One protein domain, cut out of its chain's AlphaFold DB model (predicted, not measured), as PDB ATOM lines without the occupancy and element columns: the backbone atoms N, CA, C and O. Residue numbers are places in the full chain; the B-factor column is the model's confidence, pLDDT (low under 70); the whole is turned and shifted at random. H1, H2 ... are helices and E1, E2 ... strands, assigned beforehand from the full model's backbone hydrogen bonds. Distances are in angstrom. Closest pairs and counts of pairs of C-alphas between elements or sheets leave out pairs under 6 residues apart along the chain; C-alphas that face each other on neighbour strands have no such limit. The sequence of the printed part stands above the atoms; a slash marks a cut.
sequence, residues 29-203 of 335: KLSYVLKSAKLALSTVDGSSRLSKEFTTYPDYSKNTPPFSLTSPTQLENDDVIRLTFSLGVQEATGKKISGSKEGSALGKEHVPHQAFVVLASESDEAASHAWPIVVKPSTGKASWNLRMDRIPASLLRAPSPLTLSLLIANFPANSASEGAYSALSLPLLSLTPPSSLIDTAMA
ATOM      1  N   LYS A  29      33.686 -51.620  -8.553       79.19
ATOM      2  CA  LYS A  29      34.210 -52.991  -8.471       79.19
ATOM      3  C   LYS A  29      34.596 -53.361  -7.046       79.19
ATOM      4  O   LYS A  29      34.567 -54.537  -6.692       79.19
ATOM      5  N   LEU A  30      34.939 -52.363  -6.232       85.81
ATOM      6  CA  LEU A  30      35.464 -52.530  -4.882       85.81
ATOM      7  C   LEU A  30      34.481 -51.992  -3.845       85.81
ATOM      8  O   LEU A  30      33.791 -50.998  -4.059       85.81
ATOM      9  N   SER A  31      34.442 -52.635  -2.687       88.44
ATOM     10  CA  SER A  31      33.588 -52.254  -1.565       88.44
ATOM     11  C   SER A  31      34.355 -52.352  -0.253       88.44
ATOM     12  O   SER A  31      35.215 -53.222  -0.065       88.44
ATOM     13  N   TYR A  32      34.042 -51.437   0.658       90.31
ATOM     14  CA  TYR A  32      34.602 -51.419   1.996       90.31
ATOM     15  C   TYR A  32      33.770 -52.292   2.921       90.31
ATOM     16  O   TYR A  32      32.556 -52.141   3.039       90.31
ATOM     17  N   VAL A  33      34.447 -53.194   3.622       91.81
ATOM     18  CA  VAL A  33      33.818 -54.124   4.550       91.81
ATOM     19  C   VAL A  33      34.411 -53.952   5.939       91.81
ATOM     20  O   VAL A  33      35.620 -54.059   6.139       91.81
ATOM     21  N   LEU A  34      33.541 -53.711   6.910       92.06
ATOM     22  CA  LEU A  34      33.853 -53.610   8.322       92.06
ATOM     23  C   LEU A  34      33.943 -55.017   8.912       92.06
ATOM     24  O   LEU A  34      33.002 -55.810   8.830       92.06
ATOM     25  N   LYS A  35      35.082 -55.314   9.528       89.12
ATOM     26  CA  LYS A  35      35.371 -56.547  10.260       89.12
ATOM     27  C   LYS A  35      35.609 -56.225  11.721       89.12
ATOM     28  O   LYS A  35      36.245 -55.213  12.030       89.12
ATOM     29  N   SER A  36      35.108 -57.092  12.597       89.62
ATOM     30  CA  SER A  36      35.219 -56.935  14.051       89.62
ATOM     31  C   SER A  36      34.809 -55.522  14.496       89.62
ATOM     32  O   SER A  36      35.491 -54.892  15.306       89.62
ATOM     33  N   ALA A  37      33.749 -54.971  13.886       93.25
ATOM     34  CA  ALA A  37      33.264 -53.650  14.244       93.25
ATOM     35  C   ALA A  37      32.483 -53.751  15.546       93.25
ATOM     36  O   ALA A  37      31.651 -54.634  15.720       93.25
ATOM     37  N   LYS A  38      32.761 -52.842  16.468       95.00
ATOM     38  CA  LYS A  38      32.158 -52.786  17.787       95.00
ATOM     39  C   LYS A  38      31.692 -51.370  18.038       95.00
ATOM     40  O   LYS A  38      32.505 -50.443  18.039       95.00
ATOM     41  N   LEU A  39      30.392 -51.222  18.252       94.88
ATOM     42  CA  LEU A  39      29.801 -49.991  18.750       94.88
ATOM     43  C   LEU A  39      29.389 -50.232  20.200       94.88
ATOM     44  O   LEU A  39      28.607 -51.142  20.488       94.88
ATOM     45  N   ALA A  40      29.950 -49.432  21.098       94.19
ATOM     46  CA  ALA A  40      29.688 -49.513  22.519       94.19
ATOM     47  C   ALA A  40      29.338 -48.144  23.100       94.19
ATOM     48  O   ALA A  40      29.882 -47.117  22.695       94.19
ATOM     49  N   LEU A  41      28.442 -48.169  24.073       93.38
ATOM     50  CA  LEU A  41      28.120 -47.081  24.968       93.38
ATOM     51  C   LEU A  41      28.688 -47.454  26.337       93.38
ATOM     52  O   LEU A  41      28.198 -48.377  26.995       93.38
ATOM     53  N   SER A  42      29.774 -46.795  26.714       93.00
ATOM     54  CA  SER A  42      30.461 -47.017  27.984       93.00
ATOM     55  C   SER A  42      30.333 -45.794  28.865       93.00
ATOM     56  O   SER A  42      30.471 -44.687  28.363       93.00
ATOM     57  N   THR A  43      30.163 -45.981  30.163       89.94
ATOM     58  CA  THR A  43      30.287 -44.892  31.134       89.94
ATOM     59  C   THR A  43      31.732 -44.383  31.188       89.94
ATOM     60  O   THR A  43      32.666 -45.069  30.748       89.94
ATOM     61  N   VAL A  44      31.949 -43.189  31.748       86.19
ATOM     62  CA  VAL A  44      33.298 -42.638  31.993       86.19
ATOM     63  C   VAL A  44      34.170 -43.600  32.816       86.19
ATOM     64  O   VAL A  44      35.370 -43.691  32.556       86.19
ATOM     65  N   ASP A  45      33.568 -44.380  33.717       84.38
ATOM     66  CA  ASP A  45      34.250 -45.376  34.556       84.38
ATOM     67  C   ASP A  45      34.656 -46.652  33.791       84.38
ATOM     68  O   ASP A  45      35.298 -47.550  34.335       84.38
ATOM     69  N   GLY A  46      34.293 -46.749  32.507       78.06
ATOM     70  CA  GLY A  46      34.644 -47.859  31.626       78.06
ATOM     71  C   GLY A  46      33.661 -49.030  31.656       78.06
ATOM     72  O   GLY A  46      33.886 -50.015  30.948       78.06
ATOM     73  N   SER A  47      32.558 -48.941  32.411       85.12
ATOM     74  CA  SER A  47      31.506 -49.960  32.371       85.12
ATOM     75  C   SER A  47      30.690 -49.825  31.081       85.12
ATOM     76  O   SER A  47      30.206 -48.754  30.729       85.12
ATOM     77  N   SER A  48      30.566 -50.914  30.321       83.00
ATOM     78  CA  SER A  48      29.810 -50.919  29.065       83.00
ATOM     79  C   SER A  48      28.331 -51.165  29.348       83.00
ATOM     80  O   SER A  48      27.970 -52.262  29.767       83.00
ATOM     81  N   ARG A  49      27.468 -50.185  29.061       87.06
ATOM     82  CA  ARG A  49      26.003 -50.314  29.179       87.06
ATOM     83  C   ARG A  49      25.398 -51.009  27.967       87.06
ATOM     84  O   ARG A  49      24.543 -51.877  28.096       87.06
ATOM     85  N   LEU A  50      25.885 -50.644  26.785       89.44
ATOM     86  CA  LEU A  50      25.453 -51.200  25.510       89.44
ATOM     87  C   LEU A  50      26.699 -51.551  24.708       89.44
ATOM     88  O   LEU A  50      27.606 -50.739  24.593       89.44
ATOM     89  N   SER A  51      26.783 -52.751  24.153       92.31
ATOM     90  CA  SER A  51      27.896 -53.121  23.282       92.31
ATOM     91  C   SER A  51      27.430 -54.183  22.313       92.31
ATOM     92  O   SER A  51      26.957 -55.237  22.736       92.31
ATOM     93  N   LYS A  52      27.599 -53.928  21.017       93.44
ATOM     94  CA  LYS A  52      27.285 -54.902  19.979       93.44
ATOM     95  C   LYS A  52      28.390 -54.945  18.943       93.44
ATOM     96  O   LYS A  52      28.864 -53.912  18.465       93.44
ATOM     97  N   GLU A  53      28.787 -56.164  18.620       93.75
ATOM     98  CA  GLU A  53      29.735 -56.444  17.555       93.75
ATOM     99  C   GLU A  53      28.962 -56.759  16.273       93.75
ATOM    100  O   GLU A  53      27.912 -57.404  16.305       93.75
ATOM    101  N   PHE A  54      29.443 -56.242  15.150       92.75
ATOM    102  CA  PHE A  54      28.820 -56.395  13.846       92.75
ATOM    103  C   PHE A  54      29.874 -56.406  12.737       92.75
ATOM    104  O   PHE A  54      31.032 -56.018  12.908       92.75
ATOM    105  N   THR A  55      29.457 -56.879  11.572       91.19
ATOM    106  CA  THR A  55      30.267 -56.919  10.356       91.19
ATOM    107  C   THR A  55      29.399 -56.514   9.185       91.19
ATOM    108  O   THR A  55      28.204 -56.809   9.186       91.19
ATOM    109  N   THR A  56      29.990 -55.875   8.182       91.38
ATOM    110  CA  THR A  56      29.261 -55.538   6.956       91.38
ATOM    111  C   THR A  56      29.568 -56.513   5.830       91.38
ATOM    112  O   THR A  56      30.475 -57.343   5.905       91.38
ATOM    113  N   TYR A  57      28.778 -56.412   4.775       88.94
ATOM    114  CA  TYR A  57      28.894 -57.152   3.536       88.94
ATOM    115  C   TYR A  57      29.241 -56.189   2.394       88.94
ATOM    116  O   TYR A  57      28.914 -55.000   2.479       88.94
ATOM    117  N   PRO A  58      29.900 -56.692   1.331       86.00
ATOM    118  CA  PRO A  58      30.218 -55.898   0.141       86.00
ATOM    119  C   PRO A  58      28.959 -55.379  -0.567       86.00
ATOM    120  O   PRO A  58      28.954 -54.297  -1.143       86.00
ATOM    121  N   ASP A  59      27.871 -56.143  -0.477       86.94
ATOM    122  CA  ASP A  59      26.545 -55.735  -0.914       86.94
ATOM    123  C   ASP A  59      25.874 -54.915   0.194       86.94
ATOM    124  O   ASP A  59      25.361 -55.462   1.175       86.94
ATOM    125  N   TYR A  60      25.917 -53.590   0.050       87.81
ATOM    126  CA  TYR A  60      25.457 -52.669   1.087       87.81
ATOM    127  C   TYR A  60      23.959 -52.762   1.381       87.81
ATOM    128  O   TYR A  60      23.554 -52.408   2.484       87.81
ATOM    129  N   SER A  61      23.155 -53.315   0.469       86.38
ATOM    130  CA  SER A  61      21.724 -53.548   0.701       86.38
ATOM    131  C   SER A  61      21.451 -54.554   1.828       86.38
ATOM    132  O   SER A  61      20.401 -54.514   2.463       86.38
ATOM    133  N   LYS A  62      22.415 -55.439   2.113       87.88
ATOM    134  CA  LYS A  62      22.329 -56.455   3.172       87.88
ATOM    135  C   LYS A  62      22.792 -55.940   4.531       87.88
ATOM    136  O   LYS A  62      22.652 -56.648   5.529       87.88
ATOM    137  N   ASN A  63      23.379 -54.746   4.581       90.25
ATOM    138  CA  ASN A  63      23.871 -54.177   5.823       90.25
ATOM    139  C   ASN A  63      22.707 -53.598   6.617       90.25
ATOM    140  O   ASN A  63      21.997 -52.712   6.153       90.25
ATOM    141  N   THR A  64      22.539 -54.090   7.838       88.81
ATOM    142  CA  THR A  64      21.555 -53.574   8.785       88.81
ATOM    143  C   THR A  64      22.253 -52.812   9.907       88.81
ATOM    144  O   THR A  64      23.398 -53.127  10.255       88.81
ATOM    145  N   PRO A  65      21.595 -51.790  10.479       90.62
ATOM    146  CA  PRO A  65      22.152 -51.072  11.610       90.62
ATOM    147  C   PRO A  65      22.291 -52.032  12.809       90.62
ATOM    148  O   PRO A  65      21.398 -52.850  13.057       90.62
ATOM    149  N   PRO A  66      23.393 -51.964  13.578       89.25
ATOM    150  CA  PRO A  66      23.577 -52.804  14.755       89.25
ATOM    151  C   PRO A  66      22.492 -52.555  15.811       89.25
ATOM    152  O   PRO A  66      22.083 -53.502  16.489       89.25
ATOM    153  N   PHE A  67      21.987 -51.328  15.923       90.38
ATOM    154  CA  PHE A  67      20.905 -50.963  16.835       90.38
ATOM    155  C   PHE A  67      19.671 -50.479  16.072       90.38
ATOM    156  O   PHE A  67      19.769 -49.978  14.953       90.38
ATOM    157  N   SER A  68      18.492 -50.642  16.668       86.88
ATOM    158  CA  SER A  68      17.234 -50.191  16.077       86.88
ATOM    159  C   SER A  68      17.191 -48.667  15.991       86.88
ATOM    160  O   SER A  68      17.333 -47.966  16.988       86.88
ATOM    161  N   LEU A  69      16.953 -48.152  14.785       88.25
ATOM    162  CA  LEU A  69      16.809 -46.711  14.550       88.25
ATOM    163  C   LEU A  69      15.452 -46.177  15.033       88.25
ATOM    164  O   LEU A  69      15.335 -45.003  15.367       88.25
ATOM    165  N   THR A  70      14.446 -47.054  15.111       87.69
ATOM    166  CA  THR A  70      13.071 -46.737  15.528       87.69
ATOM    167  C   THR A  70      12.905 -46.570  17.037       87.69
ATOM    168  O   THR A  70      11.958 -45.924  17.475       87.69
ATOM    169  N   SER A  71      13.807 -47.139  17.842       88.38
ATOM    170  CA  SER A  71      13.812 -47.003  19.301       88.38
ATOM    171  C   SER A  71      15.079 -46.249  19.724       88.38
ATOM    172  O   SER A  71      16.118 -46.886  19.947       88.38
ATOM    173  N   PRO A  72      15.040 -44.909  19.781       89.50
ATOM    174  CA  PRO A  72      16.228 -44.122  20.064       89.50
ATOM    175  C   PRO A  72      16.753 -44.441  21.465       89.50
ATOM    176  O   PRO A  72      16.004 -44.497  22.440       89.50
ATOM    177  N   THR A  73      18.057 -44.683  21.558       91.31
ATOM    178  CA  THR A  73      18.714 -44.985  22.828       91.31
ATOM    179  C   THR A  73      18.922 -43.691  23.598       91.31
ATOM    180  O   THR A  73      19.539 -42.749  23.095       91.31
ATOM    181  N   GLN A  74      18.399 -43.645  24.819       91.19
ATOM    182  CA  GLN A  74      18.594 -42.514  25.713       91.19
ATOM    183  C   GLN A  74      20.020 -42.532  26.258       91.19
ATOM    184  O   GLN A  74      20.464 -43.526  26.833       91.19
ATOM    185  N   LEU A  75      20.730 -41.428  26.061       90.94
ATOM    186  CA  LEU A  75      22.074 -41.250  26.580       90.94
ATOM    187  C   LEU A  75      22.033 -40.629  27.983       90.94
ATOM    188  O   LEU A  75      21.218 -39.748  28.261       90.94
ATOM    189  N   GLU A  76      22.944 -41.059  28.845       89.94
ATOM    190  CA  GLU A  76      23.196 -40.479  30.163       89.94
ATOM    191  C   GLU A  76      24.336 -39.453  30.117       89.94
ATOM    192  O   GLU A  76      25.100 -39.373  29.152       89.94
ATOM    193  N   ASN A  77      24.454 -38.645  31.174       87.19
ATOM    194  CA  ASN A  77      25.440 -37.561  31.246       87.19
ATOM    195  C   ASN A  77      26.895 -38.062  31.179       87.19
ATOM    196  O   ASN A  77      27.743 -37.380  30.606       87.19
ATOM    197  N   ASP A  78      27.160 -39.265  31.695       90.62
ATOM    198  CA  ASP A  78      28.497 -39.865  31.753       90.62
ATOM    199  C   ASP A  78      28.746 -40.899  30.643       90.62
ATOM    200  O   ASP A  78      29.711 -41.665  30.699       90.62
ATOM    201  N   ASP A  79      27.900 -40.942  29.613       92.75
ATOM    202  CA  ASP A  79      28.093 -41.873  28.505       92.75
ATOM    203  C   ASP A  79      29.185 -41.402  27.527       92.75
ATOM    204  O   ASP A  79      29.330 -40.229  27.155       92.75
ATOM    205  N   VAL A  80      29.949 -42.380  27.052       94.31
ATOM    206  CA  VAL A  80      30.969 -42.278  26.013       94.31
ATOM    207  C   VAL A  80      30.618 -43.268  24.912       94.31
ATOM    208  O   VAL A  80      30.620 -44.484  25.110       94.31
ATOM    209  N   ILE A  81      30.359 -42.742  23.721       94.69
ATOM    210  CA  ILE A  81      30.137 -43.538  22.519       94.69
ATOM    211  C   ILE A  81      31.506 -43.927  21.975       94.69
ATOM    212  O   ILE A  81      32.335 -43.061  21.694       94.69
ATOM    213  N   ARG A  82      31.754 -45.224  21.809       95.00
ATOM    214  CA  ARG A  82      33.009 -45.759  21.281       95.00
ATOM    215  C   ARG A  82      32.723 -46.660  20.087       95.00
ATOM    216  O   ARG A  82      32.022 -47.662  20.201       95.00
ATOM    217  N   LEU A  83      33.309 -46.316  18.947       95.38
ATOM    218  CA  LEU A  83      33.264 -47.096  17.717       95.38
ATOM    219  C   LEU A  83      34.674 -47.584  17.402       95.38
ATOM    220  O   LEU A  83      35.614 -46.798  17.335       95.38
ATOM    221  N   THR A  84      34.851 -48.884  17.218       95.06
ATOM    222  CA  THR A  84      36.128 -49.461  16.780       95.06
ATOM    223  C   THR A  84      35.859 -50.481  15.696       95.06
ATOM    224  O   THR A  84      34.923 -51.260  15.822       95.06
ATOM    225  N   PHE A  85      36.642 -50.479  14.623       94.25
ATOM    226  CA  PHE A  85      36.479 -51.433  13.527       94.25
ATOM    227  C   PHE A  85      37.797 -51.693  12.803       94.25
ATOM    228  O   PHE A  85      38.737 -50.899  12.878       94.25
ATOM    229  N   SER A  86      37.855 -52.811  12.080       92.81
ATOM    230  CA  SER A  86      38.911 -53.122  11.120       92.81
ATOM    231  C   SER A  86      38.329 -53.068   9.714       92.81
ATOM    232  O   SER A  86      37.391 -53.793   9.396       92.81
ATOM    233  N   LEU A  87      38.875 -52.216   8.860       91.44
ATOM    234  CA  LEU A  87      38.458 -52.094   7.472       91.44
ATOM    235  C   LEU A  87      39.127 -53.180   6.618       91.44
ATOM    236  O   LEU A  87      40.303 -53.487   6.806       91.44
ATOM    237  N   GLY A  88      38.386 -53.745   5.673       89.25
ATOM    238  CA  GLY A  88      38.905 -54.590   4.601       89.25
ATOM    239  C   GLY A  88      38.263 -54.225   3.267       89.25
ATOM    240  O   GLY A  88      37.224 -53.564   3.238       89.25
ATOM    241  N   VAL A  89      38.864 -54.674   2.168       88.00
ATOM    242  CA  VAL A  89      38.353 -54.443   0.810       88.00
ATOM    243  C   VAL A  89      37.962 -55.767   0.172       88.00
ATOM    244  O   VAL A  89      38.701 -56.758   0.223       88.00
ATOM    245  N   GLN A  90      36.770 -55.790  -0.413       87.06
ATOM    246  CA  GLN A  90      36.252 -56.932  -1.158       87.06
ATOM    247  C   GLN A  90      35.717 -56.472  -2.511       87.06
ATOM    248  O   GLN A  90      35.148 -55.385  -2.633       87.06
ATOM    249  N   GLU A  91      35.901 -57.312  -3.519       80.75
ATOM    250  CA  GLU A  91      35.299 -57.122  -4.832       80.75
ATOM    251  C   GLU A  91      33.784 -57.368  -4.757       80.75
ATOM    252  O   GLU A  91      33.320 -58.152  -3.923       80.75
ATOM    253  N   ALA A  92      33.006 -56.751  -5.649       66.62
ATOM    254  CA  ALA A  92      31.557 -56.962  -5.753       66.62
ATOM    255  C   ALA A  92      31.173 -58.448  -5.947       66.62
ATOM    256  O   ALA A  92      30.097 -58.879  -5.539       66.62
ATOM    257  N   THR A  93      32.084 -59.259  -6.494       63.28
ATOM    258  CA  THR A  93      31.963 -60.718  -6.667       63.28
ATOM    259  C   THR A  93      32.257 -61.526  -5.388       63.28
ATOM    260  O   THR A  93      32.227 -62.755  -5.413       63.28
ATOM    261  N   GLY A  94      32.550 -60.867  -4.259       64.50
ATOM    262  CA  GLY A  94      32.849 -61.496  -2.963       64.50
ATOM    263  C   GLY A  94      34.298 -61.966  -2.799       64.50
ATOM    264  O   GLY A  94      34.658 -62.541  -1.764       64.50
ATOM    265  N   LYS A  95      35.161 -61.722  -3.793       73.44
ATOM    266  CA  LYS A  95      36.591 -62.032  -3.712       73.44
ATOM    267  C   LYS A  95      37.288 -61.054  -2.760       73.44
ATOM    268  O   LYS A  95      37.189 -59.837  -2.898       73.44
ATOM    269  N   LYS A  96      37.998 -61.589  -1.763       75.12
ATOM    270  CA  LYS A  96      38.748 -60.796  -0.773       75.12
ATOM    271  C   LYS A  96      40.052 -60.294  -1.395       75.12
ATOM    272  O   LYS A  96      40.820 -61.118  -1.884       75.12
ATOM    273  N   ILE A  97      40.302 -58.986  -1.333       74.50
ATOM    274  CA  ILE A  97      41.488 -58.354  -1.939       74.50
ATOM    275  C   ILE A  97      42.504 -58.007  -0.850       74.50
ATOM    276  O   ILE A  97      43.556 -58.636  -0.772       74.50
ATOM    277  N   SER A  98      42.149 -57.107   0.069       70.25
ATOM    278  CA  SER A  98      43.041 -56.632   1.134       70.25
ATOM    279  C   SER A  98      42.337 -56.584   2.495       70.25
ATOM    280  O   SER A  98      41.104 -56.576   2.591       70.25
ATOM    281  N   GLY A  99      43.106 -56.657   3.590       66.81
ATOM    282  CA  GLY A  99      42.548 -56.743   4.947       66.81
ATOM    283  C   GLY A  99      41.695 -58.003   5.177       66.81
ATOM    284  O   GLY A  99      40.649 -57.952   5.828       66.81
ATOM    285  N   SER A 100      42.067 -59.147   4.580       60.75
ATOM    286  CA  SER A 100      41.236 -60.366   4.530       60.75
ATOM    287  C   SER A 100      41.005 -61.018   5.906       60.75
ATOM    288  O   SER A 100      39.905 -61.531   6.148       60.75
ATOM    289  N   LYS A 101      41.979 -60.911   6.816       62.41
ATOM    290  CA  LYS A 101      41.916 -61.302   8.237       62.41
ATOM    291  C   LYS A 101      42.007 -60.067   9.136       62.41
ATOM    292  O   LYS A 101      42.571 -59.054   8.729       62.41
ATOM    293  N   GLU A 102      41.473 -60.154  10.352       59.81
ATOM    294  CA  GLU A 102      41.605 -59.077  11.337       59.81
ATOM    295  C   GLU A 102      43.087 -58.734  11.569       59.81
ATOM    296  O   GLU A 102      43.908 -59.624  11.789       59.81
ATOM    297  N   GLY A 103      43.441 -57.447  11.477       61.59
ATOM    298  CA  GLY A 103      44.822 -56.978  11.635       61.59
ATOM    299  C   GLY A 103      45.742 -57.231  10.435       61.59
ATOM    300  O   GLY A 103      46.924 -56.904  10.511       61.59
ATOM    301  N   SER A 104      45.225 -57.775   9.329       72.06
ATOM    302  CA  SER A 104      45.943 -57.834   8.053       72.06
ATOM    303  C   SER A 104      46.104 -56.425   7.478       72.06
ATOM    304  O   SER A 104      45.196 -55.599   7.592       72.06
ATOM    305  N   ALA A 105      47.259 -56.146   6.871       77.00
ATOM    306  CA  ALA A 105      47.512 -54.854   6.252       77.00
ATOM    307  C   ALA A 105      46.449 -54.539   5.192       77.00
ATOM    308  O   ALA A 105      46.126 -55.375   4.345       77.00
ATOM    309  N   LEU A 106      45.900 -53.325   5.273       80.69
ATOM    310  CA  LEU A 106      44.956 -52.813   4.287       80.69
ATOM    311  C   LEU A 106      45.698 -52.429   3.004       80.69
ATOM    312  O   LEU A 106      45.138 -52.585   1.934       80.69
ATOM    313  N   GLY A 107      46.954 -51.984   3.124       79.00
ATOM    314  CA  GLY A 107      47.711 -51.397   2.016       79.00
ATOM    315  C   GLY A 107      47.438 -49.896   1.913       79.00
ATOM    316  O   GLY A 107      46.367 -49.430   2.299       79.00
ATOM    317  N   LYS A 108      48.423 -49.106   1.469       81.19
ATOM    318  CA  LYS A 108      48.290 -47.633   1.375       81.19
ATOM    319  C   LYS A 108      47.291 -47.227   0.287       81.19
ATOM    320  O   LYS A 108      46.608 -46.223   0.425       81.19
ATOM    321  N   GLU A 109      47.209 -48.037  -0.755       79.75
ATOM    322  CA  GLU A 109      46.350 -47.928  -1.930       79.75
ATOM    323  C   GLU A 109      44.855 -48.094  -1.618       79.75
ATOM    324  O   GLU A 109      44.004 -47.561  -2.326       79.75
ATOM    325  N   HIS A 110      44.533 -48.790  -0.528       85.06
ATOM    326  CA  HIS A 110      43.162 -49.105  -0.126       85.06
ATOM    327  C   HIS A 110      42.657 -48.246   1.040       85.06
ATOM    328  O   HIS A 110      41.516 -48.405   1.480       85.06
ATOM    329  N   VAL A 111      43.486 -47.339   1.563       88.38
ATOM    330  CA  VAL A 111      43.080 -46.422   2.634       88.38
ATOM    331  C   VAL A 111      42.019 -45.465   2.087       88.38
ATOM    332  O   VAL A 111      42.256 -44.827   1.059       88.38
ATOM    333  N   PRO A 112      40.858 -45.336   2.753       90.31
ATOM    334  CA  PRO A 112      39.825 -44.427   2.291       90.31
ATOM    335  C   PRO A 112      40.303 -42.979   2.396       90.31
ATOM    336  O   PRO A 112      40.859 -42.567   3.414       90.31
ATOM    337  N   HIS A 113      40.039 -42.194   1.355       89.19
ATOM    338  CA  HIS A 113      40.302 -40.752   1.372       89.19
ATOM    339  C   HIS A 113      39.380 -40.011   2.341       89.19
ATOM    340  O   HIS A 113      39.760 -38.980   2.893       89.19
ATOM    341  N   GLN A 114      38.165 -40.521   2.532       92.25
ATOM    342  CA  GLN A 114      37.158 -39.938   3.403       92.25
ATOM    343  C   GLN A 114      36.607 -41.021   4.325       92.25
ATOM    344  O   GLN A 114      36.034 -42.007   3.866       92.25
ATOM    345  N   ALA A 115      36.772 -40.829   5.628       94.88
ATOM    346  CA  ALA A 115      36.143 -41.647   6.653       94.88
ATOM    347  C   ALA A 115      35.647 -40.715   7.756       94.88
ATOM    348  O   ALA A 115      36.444 -40.020   8.386       94.88
ATOM    349  N   PHE A 116      34.337 -40.686   7.970       96.94
ATOM    350  CA  PHE A 116      33.693 -39.782   8.912       96.94
ATOM    351  C   PHE A 116      32.671 -40.532   9.758       96.94
ATOM    352  O   PHE A 116      31.877 -41.309   9.233       96.94
ATOM    353  N   VAL A 117      32.661 -40.265  11.064       96.69
ATOM    354  CA  VAL A 117      31.462 -40.499  11.877       96.69
ATOM    355  C   VAL A 117      30.631 -39.233  11.805       96.69
ATOM    356  O   VAL A 117      31.153 -38.155  12.074       96.69
ATOM    357  N   VAL A 118      29.358 -39.347  11.455       96.06
ATOM    358  CA  VAL A 118      28.445 -38.210  11.360       96.06
ATOM    359  C   VAL A 118      27.318 -38.393  12.360       96.06
ATOM    360  O   VAL A 118      26.701 -39.453  12.417       96.06
ATOM    361  N   LEU A 119      27.054 -37.356  13.147       95.25
ATOM    362  CA  LEU A 119      25.856 -37.245  13.970       95.25
ATOM    363  C   LEU A 119      24.975 -36.161  13.352       95.25
ATOM    364  O   LEU A 119      25.422 -35.022  13.212       95.25
ATOM    365  N   ALA A 120      23.761 -36.521  12.952       94.25
ATOM    366  CA  ALA A 120      22.840 -35.615  12.270       94.25
ATOM    367  C   ALA A 120      21.414 -35.761  12.806       94.25
ATOM    368  O   ALA A 120      20.989 -36.867  13.148       94.25
ATOM    369  N   SER A 121      20.674 -34.655  12.873       92.06
ATOM    370  CA  SER A 121      19.223 -34.708  13.069       92.06
ATOM    371  C   SER A 121      18.548 -35.100  11.755       92.06
ATOM    372  O   SER A 121      18.934 -34.627  10.691       92.06
ATOM    373  N   GLU A 122      17.532 -35.957  11.824       85.31
ATOM    374  CA  GLU A 122      16.730 -36.329  10.648       85.31
ATOM    375  C   GLU A 122      15.801 -35.188  10.199       85.31
ATOM    376  O   GLU A 122      15.448 -35.080   9.031       85.31
ATOM    377  N   SER A 123      15.423 -34.312  11.133       84.44
ATOM    378  CA  SER A 123      14.490 -33.206  10.881       84.44
ATOM    379  C   SER A 123      15.152 -31.910  10.403       84.44
ATOM    380  O   SER A 123      14.488 -31.086   9.779       84.44
ATOM    381  N   ASP A 124      16.439 -31.721  10.704       84.19
ATOM    382  CA  ASP A 124      17.189 -30.504  10.394       84.19
ATOM    383  C   ASP A 124      18.558 -30.866   9.804       84.19
ATOM    384  O   ASP A 124      19.495 -31.211  10.526       84.19
ATOM    385  N   GLU A 125      18.682 -30.768   8.480       79.00
ATOM    386  CA  GLU A 125      19.923 -31.075   7.759       79.00
ATOM    387  C   GLU A 125      21.081 -30.135   8.137       79.00
ATOM    388  O   GLU A 125      22.255 -30.526   8.083       79.00
ATOM    389  N   ALA A 126      20.773 -28.901   8.559       80.00
ATOM    390  CA  ALA A 126      21.783 -27.944   9.003       80.00
ATOM    391  C   ALA A 126      22.394 -28.348  10.355       80.00
ATOM    392  O   ALA A 126      23.529 -27.972  10.673       80.00
ATOM    393  N   ALA A 127      21.675 -29.156  11.136       86.69
ATOM    394  CA  ALA A 127      22.145 -29.751  12.373       86.69
ATOM    395  C   ALA A 127      22.831 -31.099  12.110       86.69
ATOM    396  O   ALA A 127      22.343 -32.172  12.473       86.69
ATOM    397  N   SER A 128      24.025 -31.028  11.521       91.69
ATOM    398  CA  SER A 128      24.923 -32.169  11.348       91.69
ATOM    399  C   SER A 128      26.349 -31.832  11.788       91.69
ATOM    400  O   SER A 128      26.809 -30.690  11.715       91.69
ATOM    401  N   HIS A 129      27.068 -32.831  12.297       94.19
ATOM    402  CA  HIS A 129      28.486 -32.703  12.606       94.19
ATOM    403  C   HIS A 129      29.237 -33.979  12.240       94.19
ATOM    404  O   HIS A 129      28.797 -35.082  12.563       94.19
ATOM    405  N   ALA A 130      30.383 -33.814  11.583       94.94
ATOM    406  CA  ALA A 130      31.209 -34.905  11.091       94.94
ATOM    407  C   ALA A 130      32.577 -34.905  11.782       94.94
ATOM    408  O   ALA A 130      33.303 -33.911  11.745       94.94
ATOM    409  N   TRP A 131      32.956 -36.041  12.363       96.31
ATOM    410  CA  TRP A 131      34.287 -36.275  12.913       96.31
ATOM    411  C   TRP A 131      35.110 -37.126  11.943       96.31
ATOM    412  O   TRP A 131      34.709 -38.257  11.653       96.31
ATOM    413  N   PRO A 132      36.263 -36.636  11.456       95.75
ATOM    414  CA  PRO A 132      37.154 -37.437  10.628       95.75
ATOM    415  C   PRO A 132      37.758 -38.587  11.436       95.75
ATOM    416  O   PRO A 132      38.164 -38.418  12.588       95.75
ATOM    417  N   ILE A 133      37.856 -39.756  10.811       94.75
ATOM    418  CA  ILE A 133      38.466 -40.955  11.384       94.75
ATOM    419  C   ILE A 133      39.715 -41.298  10.586       94.75
ATOM    420  O   ILE A 133      39.693 -41.369   9.360       94.75
ATOM    421  N   VAL A 134      40.805 -41.587  11.290       92.06
ATOM    422  CA  VAL A 134      42.040 -42.057  10.660       92.06
ATOM    423  C   VAL A 134      42.067 -43.584  10.663       92.06
ATOM    424  O   VAL A 134      42.068 -44.216  11.723       92.06
ATOM    425  N   VAL A 135      42.125 -44.182   9.472       92.06
ATOM    426  CA  VAL A 135      42.296 -45.631   9.288       92.06
ATOM    427  C   VAL A 135      43.786 -45.945   9.161       92.06
ATOM    428  O   VAL A 135      44.478 -45.383   8.314       92.06
ATOM    429  N   LYS A 136      44.307 -46.853   9.994       91.62
ATOM    430  CA  LYS A 136      45.732 -47.222   9.960       91.62
ATOM    431  C   LYS A 136      46.039 -48.105   8.738       91.62
ATOM    432  O   LYS A 136      45.524 -49.221   8.692       91.62
ATOM    433  N   PRO A 137      46.948 -47.721   7.819       88.00
ATOM    434  CA  PRO A 137      47.240 -48.517   6.616       88.00
ATOM    435  C   PRO A 137      47.786 -49.922   6.925       88.00
ATOM    436  O   PRO A 137      47.503 -50.889   6.222       88.00
ATOM    437  N   SER A 138      48.557 -50.043   8.010       85.81
ATOM    438  CA  SER A 138      49.233 -51.284   8.409       85.81
ATOM    439  C   SER A 138      48.308 -52.358   8.974       85.81
ATOM    440  O   SER A 138      48.682 -53.522   8.978       85.81
ATOM    441  N   THR A 139      47.126 -51.985   9.473       85.06
ATOM    442  CA  THR A 139      46.215 -52.917  10.169       85.06
ATOM    443  C   THR A 139      44.756 -52.789   9.740       85.06
ATOM    444  O   THR A 139      43.936 -53.601  10.156       85.06
ATOM    445  N   GLY A 140      44.403 -51.737   8.996       86.38
ATOM    446  CA  GLY A 140      43.022 -51.370   8.683       86.38
ATOM    447  C   GLY A 140      42.205 -50.914   9.897       86.38
ATOM    448  O   GLY A 140      41.017 -50.641   9.750       86.38
ATOM    449  N   LYS A 141      42.794 -50.834  11.100       92.25
ATOM    450  CA  LYS A 141      42.063 -50.515  12.333       92.25
ATOM    451  C   LYS A 141      41.793 -49.018  12.462       92.25
ATOM    452  O   LYS A 141      42.681 -48.195  12.221       92.25
ATOM    453  N   ALA A 142      40.590 -48.695  12.918       93.94
ATOM    454  CA  ALA A 142      40.128 -47.353  13.233       93.94
ATOM    455  C   ALA A 142      39.375 -47.362  14.570       93.94
ATOM    456  O   ALA A 142      38.671 -48.321  14.893       93.94
ATOM    457  N   SER A 143      39.547 -46.303  15.358       94.69
ATOM    458  CA  SER A 143      38.861 -46.121  16.636       94.69
ATOM    459  C   SER A 143      38.429 -44.669  16.769       94.69
ATOM    460  O   SER A 143      39.192 -43.760  16.441       94.69
ATOM    461  N   TRP A 144      37.197 -44.473  17.214       95.94
ATOM    462  CA  TRP A 144      36.583 -43.179  17.448       95.94
ATOM    463  C   TRP A 144      35.826 -43.214  18.771       95.94
ATOM    464  O   TRP A 144      35.218 -44.226  19.136       95.94
ATOM    465  N   ASN A 145      35.873 -42.103  19.496       94.88
ATOM    466  CA  ASN A 145      35.262 -41.983  20.806       94.88
ATOM    467  C   ASN A 145      34.758 -40.557  21.023       94.88
ATOM    468  O   ASN A 145      35.513 -39.600  20.857       94.88
ATOM    469  N   LEU A 146      33.498 -40.443  21.434       94.75
ATOM    470  CA  LEU A 146      32.810 -39.188  21.704       94.75
ATOM    471  C   LEU A 146      32.185 -39.251  23.092       94.75
ATOM    472  O   LEU A 146      31.360 -40.119  23.368       94.75
ATOM    473  N   ARG A 147      32.585 -38.322  23.960       92.62
ATOM    474  CA  ARG A 147      31.917 -38.114  25.242       92.62
ATOM    475  C   ARG A 147      30.705 -37.207  25.034       92.62
ATOM    476  O   ARG A 147      30.744 -36.298  24.205       92.62
ATOM    477  N   MET A 148      29.647 -37.477  25.787       89.44
ATOM    478  CA  MET A 148      28.388 -36.743  25.745       89.44
ATOM    479  C   MET A 148      28.548 -35.215  25.948       89.44
ATOM    480  O   MET A 148      27.960 -34.425  25.215       89.44
ATOM    481  N   ASP A 149      29.417 -34.781  26.864       87.19
ATOM    482  CA  ASP A 149      29.745 -33.361  27.114       87.19
ATOM    483  C   ASP A 149      30.363 -32.626  25.904       87.19
ATOM    484  O   ASP A 149      30.409 -31.396  25.873       87.19
ATOM    485  N   ARG A 150      30.877 -33.362  24.911       90.50
ATOM    486  CA  ARG A 150      31.512 -32.820  23.700       90.50
ATOM    487  C   ARG A 150      30.591 -32.802  22.490       90.50
ATOM    488  O   ARG A 150      31.056 -32.454  21.403       90.50
ATOM    489  N   ILE A 151      29.317 -33.158  22.642       91.38
ATOM    490  CA  ILE A 151      28.359 -33.001  21.549       91.38
ATOM    491  C   ILE A 151      28.195 -31.498  21.257       91.38
ATOM    492  O   ILE A 151      27.940 -30.714  22.173       91.38
ATOM    493  N   PRO A 152      28.348 -31.063  19.992       90.25
ATOM    494  CA  PRO A 152      28.163 -29.670  19.612       90.25
ATOM    495  C   PRO A 152      26.805 -29.114  20.049       90.25
ATOM    496  O   PRO A 152      25.763 -29.723  19.809       90.25
ATOM    497  N   ALA A 153      26.799 -27.896  20.595       86.75
ATOM    498  CA  ALA A 153      25.572 -27.222  21.020       86.75
ATOM    499  C   ALA A 153      24.578 -26.970  19.867       86.75
ATOM    500  O   ALA A 153      23.393 -26.775  20.105       86.75
ATOM    501  N   SER A 154      25.023 -26.958  18.603       87.69
ATOM    502  CA  SER A 154      24.114 -26.939  17.448       87.69
ATOM    503  C   SER A 154      23.267 -28.208  17.361       87.69
ATOM    504  O   SER A 154      22.068 -28.106  17.139       87.69
ATOM    505  N   LEU A 155      23.866 -29.377  17.603       90.38
ATOM    506  CA  LEU A 155      23.173 -30.665  17.590       90.38
ATOM    507  C   LEU A 155      22.276 -30.856  18.813       90.38
ATOM    508  O   LEU A 155      21.193 -31.406  18.683       90.38
ATOM    509  N   LEU A 156      22.699 -30.369  19.984       90.88
ATOM    510  CA  LEU A 156      21.887 -30.437  21.207       90.88
ATOM    511  C   LEU A 156      20.623 -29.562  21.146       90.88
ATOM    512  O   LEU A 156      19.673 -29.823  21.875       90.88
ATOM    513  N   ARG A 157      20.612 -28.528  20.292       87.38
ATOM    514  CA  ARG A 157      19.446 -27.657  20.055       87.38
ATOM    515  C   ARG A 157      18.507 -28.178  18.970       87.38
ATOM    516  O   ARG A 157      17.384 -27.692  18.865       87.38
ATOM    517  N   ALA A 158      18.976 -29.105  18.143       89.31
ATOM    518  CA  ALA A 158      18.176 -29.673  17.075       89.31
ATOM    519  C   ALA A 158      17.130 -30.648  17.637       89.31
ATOM    520  O   ALA A 158      17.319 -31.190  18.733       89.31
ATOM    521  N   PRO A 159      16.039 -30.918  16.903       87.94
ATOM    522  CA  PRO A 159      15.045 -31.879  17.351       87.94
ATOM    523  C   PRO A 159      15.673 -33.275  17.439       87.94
ATOM    524  O   PRO A 159      16.298 -33.758  16.488       87.94
ATOM    525  N   SER A 160      15.512 -33.919  18.594       84.31
ATOM    526  CA  SER A 160      15.836 -35.333  18.783       84.31
ATOM    527  C   SER A 160      14.826 -36.216  18.034       84.31
ATOM    528  O   SER A 160      13.647 -35.853  17.997       84.31
ATOM    529  N   PRO A 161      15.215 -37.401  17.531       91.81
ATOM    530  CA  PRO A 161      16.475 -38.100  17.788       91.81
ATOM    531  C   PRO A 161      17.606 -37.753  16.804       91.81
ATOM    532  O   PRO A 161      17.380 -37.375  15.658       91.81
ATOM    533  N   LEU A 162      18.845 -37.915  17.267       93.38
ATOM    534  CA  LEU A 162      20.058 -37.762  16.466       93.38
ATOM    535  C   LEU A 162      20.512 -39.124  15.935       93.38
ATOM    536  O   LEU A 162      20.615 -40.093  16.683       93.38
ATOM    537  N   THR A 163      20.840 -39.197  14.655       95.00
ATOM    538  CA  THR A 163      21.305 -40.421  13.999       95.00
ATOM    539  C   THR A 163      22.826 -40.419  13.884       95.00
ATOM    540  O   THR A 163      23.433 -39.507  13.324       95.00
ATOM    541  N   LEU A 164      23.462 -41.444  14.449       95.62
ATOM    542  CA  LEU A 164      24.890 -41.703  14.309       95.62
ATOM    543  C   LEU A 164      25.106 -42.581  13.077       95.62
ATOM    544  O   LEU A 164      24.594 -43.698  13.020       95.62
ATOM    545  N   SER A 165      25.896 -42.114  12.122       95.56
ATOM    546  CA  SER A 165      26.221 -42.829  10.889       95.56
ATOM    547  C   SER A 165      27.726 -42.860  10.637       95.56
ATOM    548  O   SER A 165      28.479 -42.003  11.099       95.56
ATOM    549  N   LEU A 166      28.178 -43.886   9.923       96.12
ATOM    550  CA  LEU A 166      29.550 -44.032   9.455       96.12
ATOM    551  C   LEU A 166      29.568 -43.887   7.937       96.12
ATOM    552  O   LEU A 166      28.918 -44.659   7.230       96.12
ATOM    553  N   LEU A 167      30.344 -42.922   7.455       95.50
ATOM    554  CA  LEU A 167      30.539 -42.646   6.038       95.50
ATOM    555  C   LEU A 167      31.980 -42.983   5.653       95.50
ATOM    556  O   LEU A 167      32.919 -42.457   6.253       95.50
ATOM    557  N   ILE A 168      32.167 -43.847   4.657       93.56
ATOM    558  CA  ILE A 168      33.484 -44.183   4.104       93.56
ATOM    559  C   ILE A 168      33.416 -44.089   2.583       93.56
ATOM    560  O   ILE A 168      32.615 -44.769   1.943       93.56
ATOM    561  N   ALA A 169      34.282 -43.270   1.996       90.12
ATOM    562  CA  ALA A 169      34.331 -43.047   0.560       90.12
ATOM    563  C   ALA A 169      35.767 -42.872   0.056       90.12
ATOM    564  O   ALA A 169      36.693 -42.529   0.799       90.12
ATOM    565  N   ASN A 170      35.934 -43.102  -1.244       88.06
ATOM    566  CA  ASN A 170      37.199 -42.939  -1.943       88.06
ATOM    567  C   ASN A 170      37.012 -42.116  -3.216       88.06
ATOM    568  O   ASN A 170      35.981 -42.229  -3.877       88.06
ATOM    569  N   PHE A 171      38.018 -41.324  -3.592       81.38
ATOM    570  CA  PHE A 171      37.977 -40.608  -4.864       81.38
ATOM    571  C   PHE A 171      38.282 -41.553  -6.040       81.38
ATOM    572  O   PHE A 171      39.228 -42.346  -5.953       81.38
ATOM    573  N   PRO A 172      37.564 -41.434  -7.174       67.25
ATOM    574  CA  PRO A 172      37.813 -42.258  -8.359       67.25
ATOM    575  C   PRO A 172      39.247 -42.124  -8.894       67.25
ATOM    576  O   PRO A 172      39.869 -43.118  -9.253       67.25
ATOM    577  N   ALA A 173      39.805 -40.906  -8.876       60.88
ATOM    578  CA  ALA A 173      41.117 -40.589  -9.449       60.88
ATOM    579  C   ALA A 173      42.296 -41.303  -8.762       60.88
ATOM    580  O   ALA A 173      43.278 -41.639  -9.415       60.88
ATOM    581  N   ASN A 174      42.183 -41.586  -7.463       56.81
ATOM    582  CA  ASN A 174      43.236 -42.262  -6.695       56.81
ATOM    583  C   ASN A 174      43.065 -43.790  -6.681       56.81
ATOM    584  O   ASN A 174      43.860 -44.494  -6.068       56.81
ATOM    585  N   SER A 175      42.041 -44.303  -7.368       58.03
ATOM    586  CA  SER A 175      41.691 -45.729  -7.434       58.03
ATOM    587  C   SER A 175      42.155 -46.391  -8.748       58.03
ATOM    588  O   SER A 175      41.683 -47.465  -9.124       58.03
ATOM    589  N   ALA A 176      43.067 -45.725  -9.467       48.62
ATOM    590  CA  ALA A 176      43.306 -45.887 -10.902       48.62
ATOM    591  C   ALA A 176      43.893 -47.240 -11.358       48.62
ATOM    592  O   ALA A 176      43.923 -47.489 -12.559       48.62
ATOM    593  N   SER A 177      44.326 -48.126 -10.455       55.78
ATOM    594  CA  SER A 177      44.858 -49.445 -10.836       55.78
ATOM    595  C   SER A 177      43.888 -50.615 -10.638       55.78
ATOM    596  O   SER A 177      44.049 -51.627 -11.313       55.78
ATOM    597  N   GLU A 178      42.881 -50.504  -9.759       59.19
ATOM    598  CA  GLU A 178      42.051 -51.662  -9.352       59.19
ATOM    599  C   GLU A 178      40.527 -51.442  -9.443       59.19
ATOM    600  O   GLU A 178      39.764 -52.407  -9.399       59.19
ATOM    601  N   GLY A 179      40.063 -50.208  -9.679       65.00
ATOM    602  CA  GLY A 179      38.655 -49.898  -9.966       65.00
ATOM    603  C   GLY A 179      37.996 -48.959  -8.953       65.00
ATOM    604  O   GLY A 179      38.571 -48.616  -7.926       65.00
ATOM    605  N   ALA A 180      36.775 -48.508  -9.255       76.69
ATOM    606  CA  ALA A 180      36.034 -47.578  -8.404       76.69
ATOM    607  C   ALA A 180      35.497 -48.253  -7.128       76.69
ATOM    608  O   ALA A 180      35.045 -49.401  -7.164       76.69
ATOM    609  N   TYR A 181      35.521 -47.519  -6.012       85.38
ATOM    610  CA  TYR A 181      34.975 -47.960  -4.725       85.38
ATOM    611  C   TYR A 181      33.516 -47.529  -4.569       85.38
ATOM    612  O   TYR A 181      33.168 -46.389  -4.868       85.38
ATOM    613  N   SER A 182      32.680 -48.412  -4.025       87.75
ATOM    614  CA  SER A 182      31.326 -48.070  -3.589       87.75
ATOM    615  C   SER A 182      31.369 -47.313  -2.259       87.75
ATOM    616  O   SER A 182      31.958 -47.795  -1.283       87.75
ATOM    617  N   ALA A 183      30.734 -46.139  -2.204       90.31
ATOM    618  CA  ALA A 183      30.652 -45.322  -0.996       90.31
ATOM    619  C   ALA A 183      29.765 -45.999   0.060       90.31
ATOM    620  O   ALA A 183      28.595 -46.289  -0.185       90.31
ATOM    621  N   LEU A 184      30.327 -46.261   1.238       91.50
ATOM    622  CA  LEU A 184      29.615 -46.856   2.361       91.50
ATOM    623  C   LEU A 184      28.952 -45.746   3.177       91.50
ATOM    624  O   LEU A 184      29.645 -44.904   3.743       91.50
ATOM    625  N   SER A 185      27.627 -45.793   3.278       94.06
ATOM    626  CA  SER A 185      26.847 -45.024   4.247       94.06
ATOM    627  C   SER A 185      26.099 -46.005   5.138       94.06
ATOM    628  O   SER A 185      25.238 -46.744   4.658       94.06
ATOM    629  N   LEU A 186      26.477 -46.073   6.413       94.44
ATOM    630  CA  LEU A 186      25.897 -47.013   7.364       94.44
ATOM    631  C   LEU A 186      25.342 -46.264   8.580       94.44
ATOM    632  O   LEU A 186      26.134 -45.778   9.392       94.44
ATOM    633  N   PRO A 187      24.012 -46.192   8.762       94.56
ATOM    634  CA  PRO A 187      23.445 -45.744  10.024       94.56
ATOM    635  C   PRO A 187      23.749 -46.787  11.103       94.56
ATOM    636  O   PRO A 187      23.622 -47.990  10.886       94.56
ATOM    637  N   LEU A 188      24.195 -46.329  12.268       93.81
ATOM    638  CA  LEU A 188      24.632 -47.195  13.356       93.81
ATOM    639  C   LEU A 188      23.616 -47.239  14.496       93.81
ATOM    640  O   LEU A 188      23.282 -48.318  14.986       93.81
ATOM    641  N   LEU A 189      23.172 -46.064  14.944       93.69
ATOM    642  CA  LEU A 189      22.389 -45.911  16.165       93.69
ATOM    643  C   LEU A 189      21.600 -44.598  16.144       93.69
ATOM    644  O   LEU A 189      22.105 -43.583  15.674       93.69
ATOM    645  N   SER A 190      20.385 -44.626  16.685       94.19
ATOM    646  CA  SER A 190      19.569 -43.440  16.951       94.19
ATOM    647  C   SER A 190      19.672 -43.079  18.433       94.19
ATOM    648  O   SER A 190      19.609 -43.962  19.292       94.19
ATOM    649  N   LEU A 191      19.895 -41.804  18.732       93.06
ATOM    650  CA  LEU A 191      20.330 -41.301  20.030       93.06
ATOM    651  C   LEU A 191      19.453 -40.143  20.495       93.06
ATOM    652  O   LEU A 191      19.202 -39.203  19.741       93.06
ATOM    653  N   THR A 192      19.075 -40.160  21.770       93.81
ATOM    654  CA  THR A 192      18.420 -39.022  22.424       93.81
ATOM    655  C   THR A 192      19.349 -38.468  23.503       93.81
ATOM    656  O   THR A 192      19.655 -39.197  24.454       93.81
ATOM    657  N   PRO A 193      19.834 -37.218  23.374       92.44
ATOM    658  CA  PRO A 193      20.665 -36.604  24.403       92.44
ATOM    659  C   PRO A 193      19.865 -36.350  25.698       92.44
ATOM    660  O   PRO A 193      18.641 -36.211  25.648       92.44
ATOM    661  N   PRO A 194      20.527 -36.297  26.868       91.44
ATOM    662  CA  PRO A 194      19.874 -36.074  28.152       91.44
ATOM    663  C   PRO A 194      19.317 -34.650  28.248       91.44
ATOM    664  O   PRO A 194      19.938 -33.690  27.782       91.44
ATOM    665  N   SER A 195      18.170 -34.506  28.917       88.81
ATOM    666  CA  SER A 195      17.467 -33.224  29.067       88.81
ATOM    667  C   SER A 195      18.337 -32.135  29.694       88.81
ATOM    668  O   SER A 195      18.333 -31.012  29.210       88.81
ATOM    669  N   SER A 196      19.181 -32.471  30.674       88.88
ATOM    670  CA  SER A 196      20.100 -31.512  31.307       88.88
ATOM    671  C   SER A 196      21.064 -30.839  30.324       88.88
ATOM    672  O   SER A 196      21.393 -29.662  30.478       88.88
ATOM    673  N   LEU A 197      21.524 -31.557  29.296       86.75
ATOM    674  CA  LEU A 197      22.411 -30.985  28.279       86.75
ATOM    675  C   LEU A 197      21.652 -30.183  27.226       86.75
ATOM    676  O   LEU A 197      22.166 -29.182  26.731       86.75
ATOM    677  N   ILE A 198      20.418 -30.581  26.926       88.69
ATOM    678  CA  ILE A 198      19.526 -29.812  26.056       88.69
ATOM    679  C   ILE A 198      19.194 -28.470  26.724       88.69
ATOM    680  O   ILE A 198      19.388 -27.420  26.116       88.69
ATOM    681  N   ASP A 199      18.790 -28.482  27.995       88.25
ATOM    682  CA  ASP A 199      18.408 -27.281  28.746       88.25
ATOM    683  C   ASP A 199      19.574 -26.293  28.869       88.25
ATOM    684  O   ASP A 199      19.411 -25.090  28.650       88.25
ATOM    685  N   THR A 200      20.781 -26.792  29.156       85.94
ATOM    686  CA  THR A 200      21.989 -25.952  29.222       85.94
ATOM    687  C   THR A 200      22.374 -25.380  27.858       85.94
ATOM    688  O   THR A 200      22.727 -24.201  27.774       85.94
ATOM    689  N   ALA A 201      22.259 -26.157  26.777       84.62
ATOM    690  CA  ALA A 201      22.503 -25.674  25.417       84.62
ATOM    691  C   ALA A 201      21.466 -24.624  24.975       84.62
ATOM    692  O   ALA A 201      21.827 -23.633  24.336       84.62
ATOM    693  N   MET A 202      20.196 -24.799  25.350       83.38
ATOM    694  CA  MET A 202      19.119 -23.838  25.095       83.38
ATOM    695  C   MET A 202      19.304 -22.548  25.900       83.38
ATOM    696  O   MET A 202      19.161 -21.455  25.350       83.38
ATOM    697  N   ALA A 203      19.709 -22.648  27.168       80.94
ATOM    698  CA  ALA A 203      20.038 -21.487  27.993       80.94
ATOM    699  C   ALA A 203      21.242 -20.710  27.426       80.94
ATOM    700  O   ALA A 203      21.188 -19.485  27.309       80.94
TER     701      ALA A 203
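What this domain is: This is residues 29 to 203 of the 335 residues of the protein "Dolichyl-diphosphooligosaccharide--protein glycosyltransferase subunit 2" of Sporisorium graminicola (UniProt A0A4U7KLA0). Two twisted sheets stand face to face as a sandwich, their strands at 34 degrees to each other: one is built on the long strands E1 and E3 with E2, E4 and E7 beside them, the other is E6, E5, E8 and E9. The short helix H2 lies near one end of the long axis and H3 at the other end, where H1 touches it, and the long link of residues 55 to 78 runs along one side. The printed part has 175 residues with nine named strands and three named helices, in the order E1 E2 E3 E4 E5 E6 E7 H1 E8 H2 E9 H3, and its class is mostly strand. The first sheet is branched and the second runs E6 E5 E8 E9; the neighbours in both are antiparallel. The whole is compact, with a radius of gyration of the C-alphas of 16.9 A, and elongated, spanning 54 by 34 by 26 A.

How they stand to each other: Start at E1, residues 30 to 43, and E2, residues 48 to 54: they form a hairpin, with N 39 and O 52 3.1 A apart. On the other side of E1 look for E3, residues 79 to 91, where N 35 and O 86 are 2.8 A apart. E3 has staggered pairing: E1 lies on one side of it, and on the other side lie both E4, residues 96 to 98, with N 89 and O 98 3.0 A apart, and E7, residues 141 to 147, with N 83 and O 144 2.8 A apart. In the second sheet, E5, residues 114 to 121, bends by 53 degrees at residue 117 and forms a hairpin with E6, residues 128 to 132; N 119 and O 129 are 2.9 A apart. On to E8, residues 162 to 169, N 118 and O 165 are 2.8 A apart, and from E8 to the edge strand E9, residues 184 to 192, N 166 and O 186 are 2.8 A apart. Between the sheets, the closest C-alphas of E1 and E9 are those of Tyr 32 and Leu 184, 6.8 A apart, while E5 and E7 are only just apart, with a closest distance of 8.0 A. Residues 30 to 31 of E1 pair with residues 181 to 182, parallel, and residues 73 to 74 pair with residues 191 to 192 of E9, parallel. H1, residues 153 to 156, only grazes the four-strand sheet and touches H3, residues 195 to 203, closest at the C-alphas of Leu 156 and Ile 198, 5.4 A. H2, residues 172 to 175, touches no helix and is on neither sheet. In H3 every O i to N i+4 pair is within hydrogen-bond range; H1 and H2 are too short for such a pair.

Where its parts are: Find C-alpha 30 at (35.464, -52.530, -4.882); from there E1 runs 37.2 A to C-alpha 43 at (30.287, -44.892, 31.134). E2 covers 16.2 A, and E3 returns over 37.4 A to C-alpha 91. E5 is 21.0 A long, E6 13.3 A, E7 20.6 A, E8 22.0 A and E9 24.3 A, with E4, H1 and H2 much shorter. H3, 12.1 A long, ends at C-alpha 203 at (20.038, -21.487, 27.993).

The domain as a whole: The C-alphas farthest apart are those of Lys 95 and Ala 203, at 54.1 A. The printed part has no cut, and its long links are E2 to E3 and E4 to E5. The mean pLDDT of the printed part is 86.7; look for values under 70 in residues 92 to 94, 99 to 103 and 172 to 179.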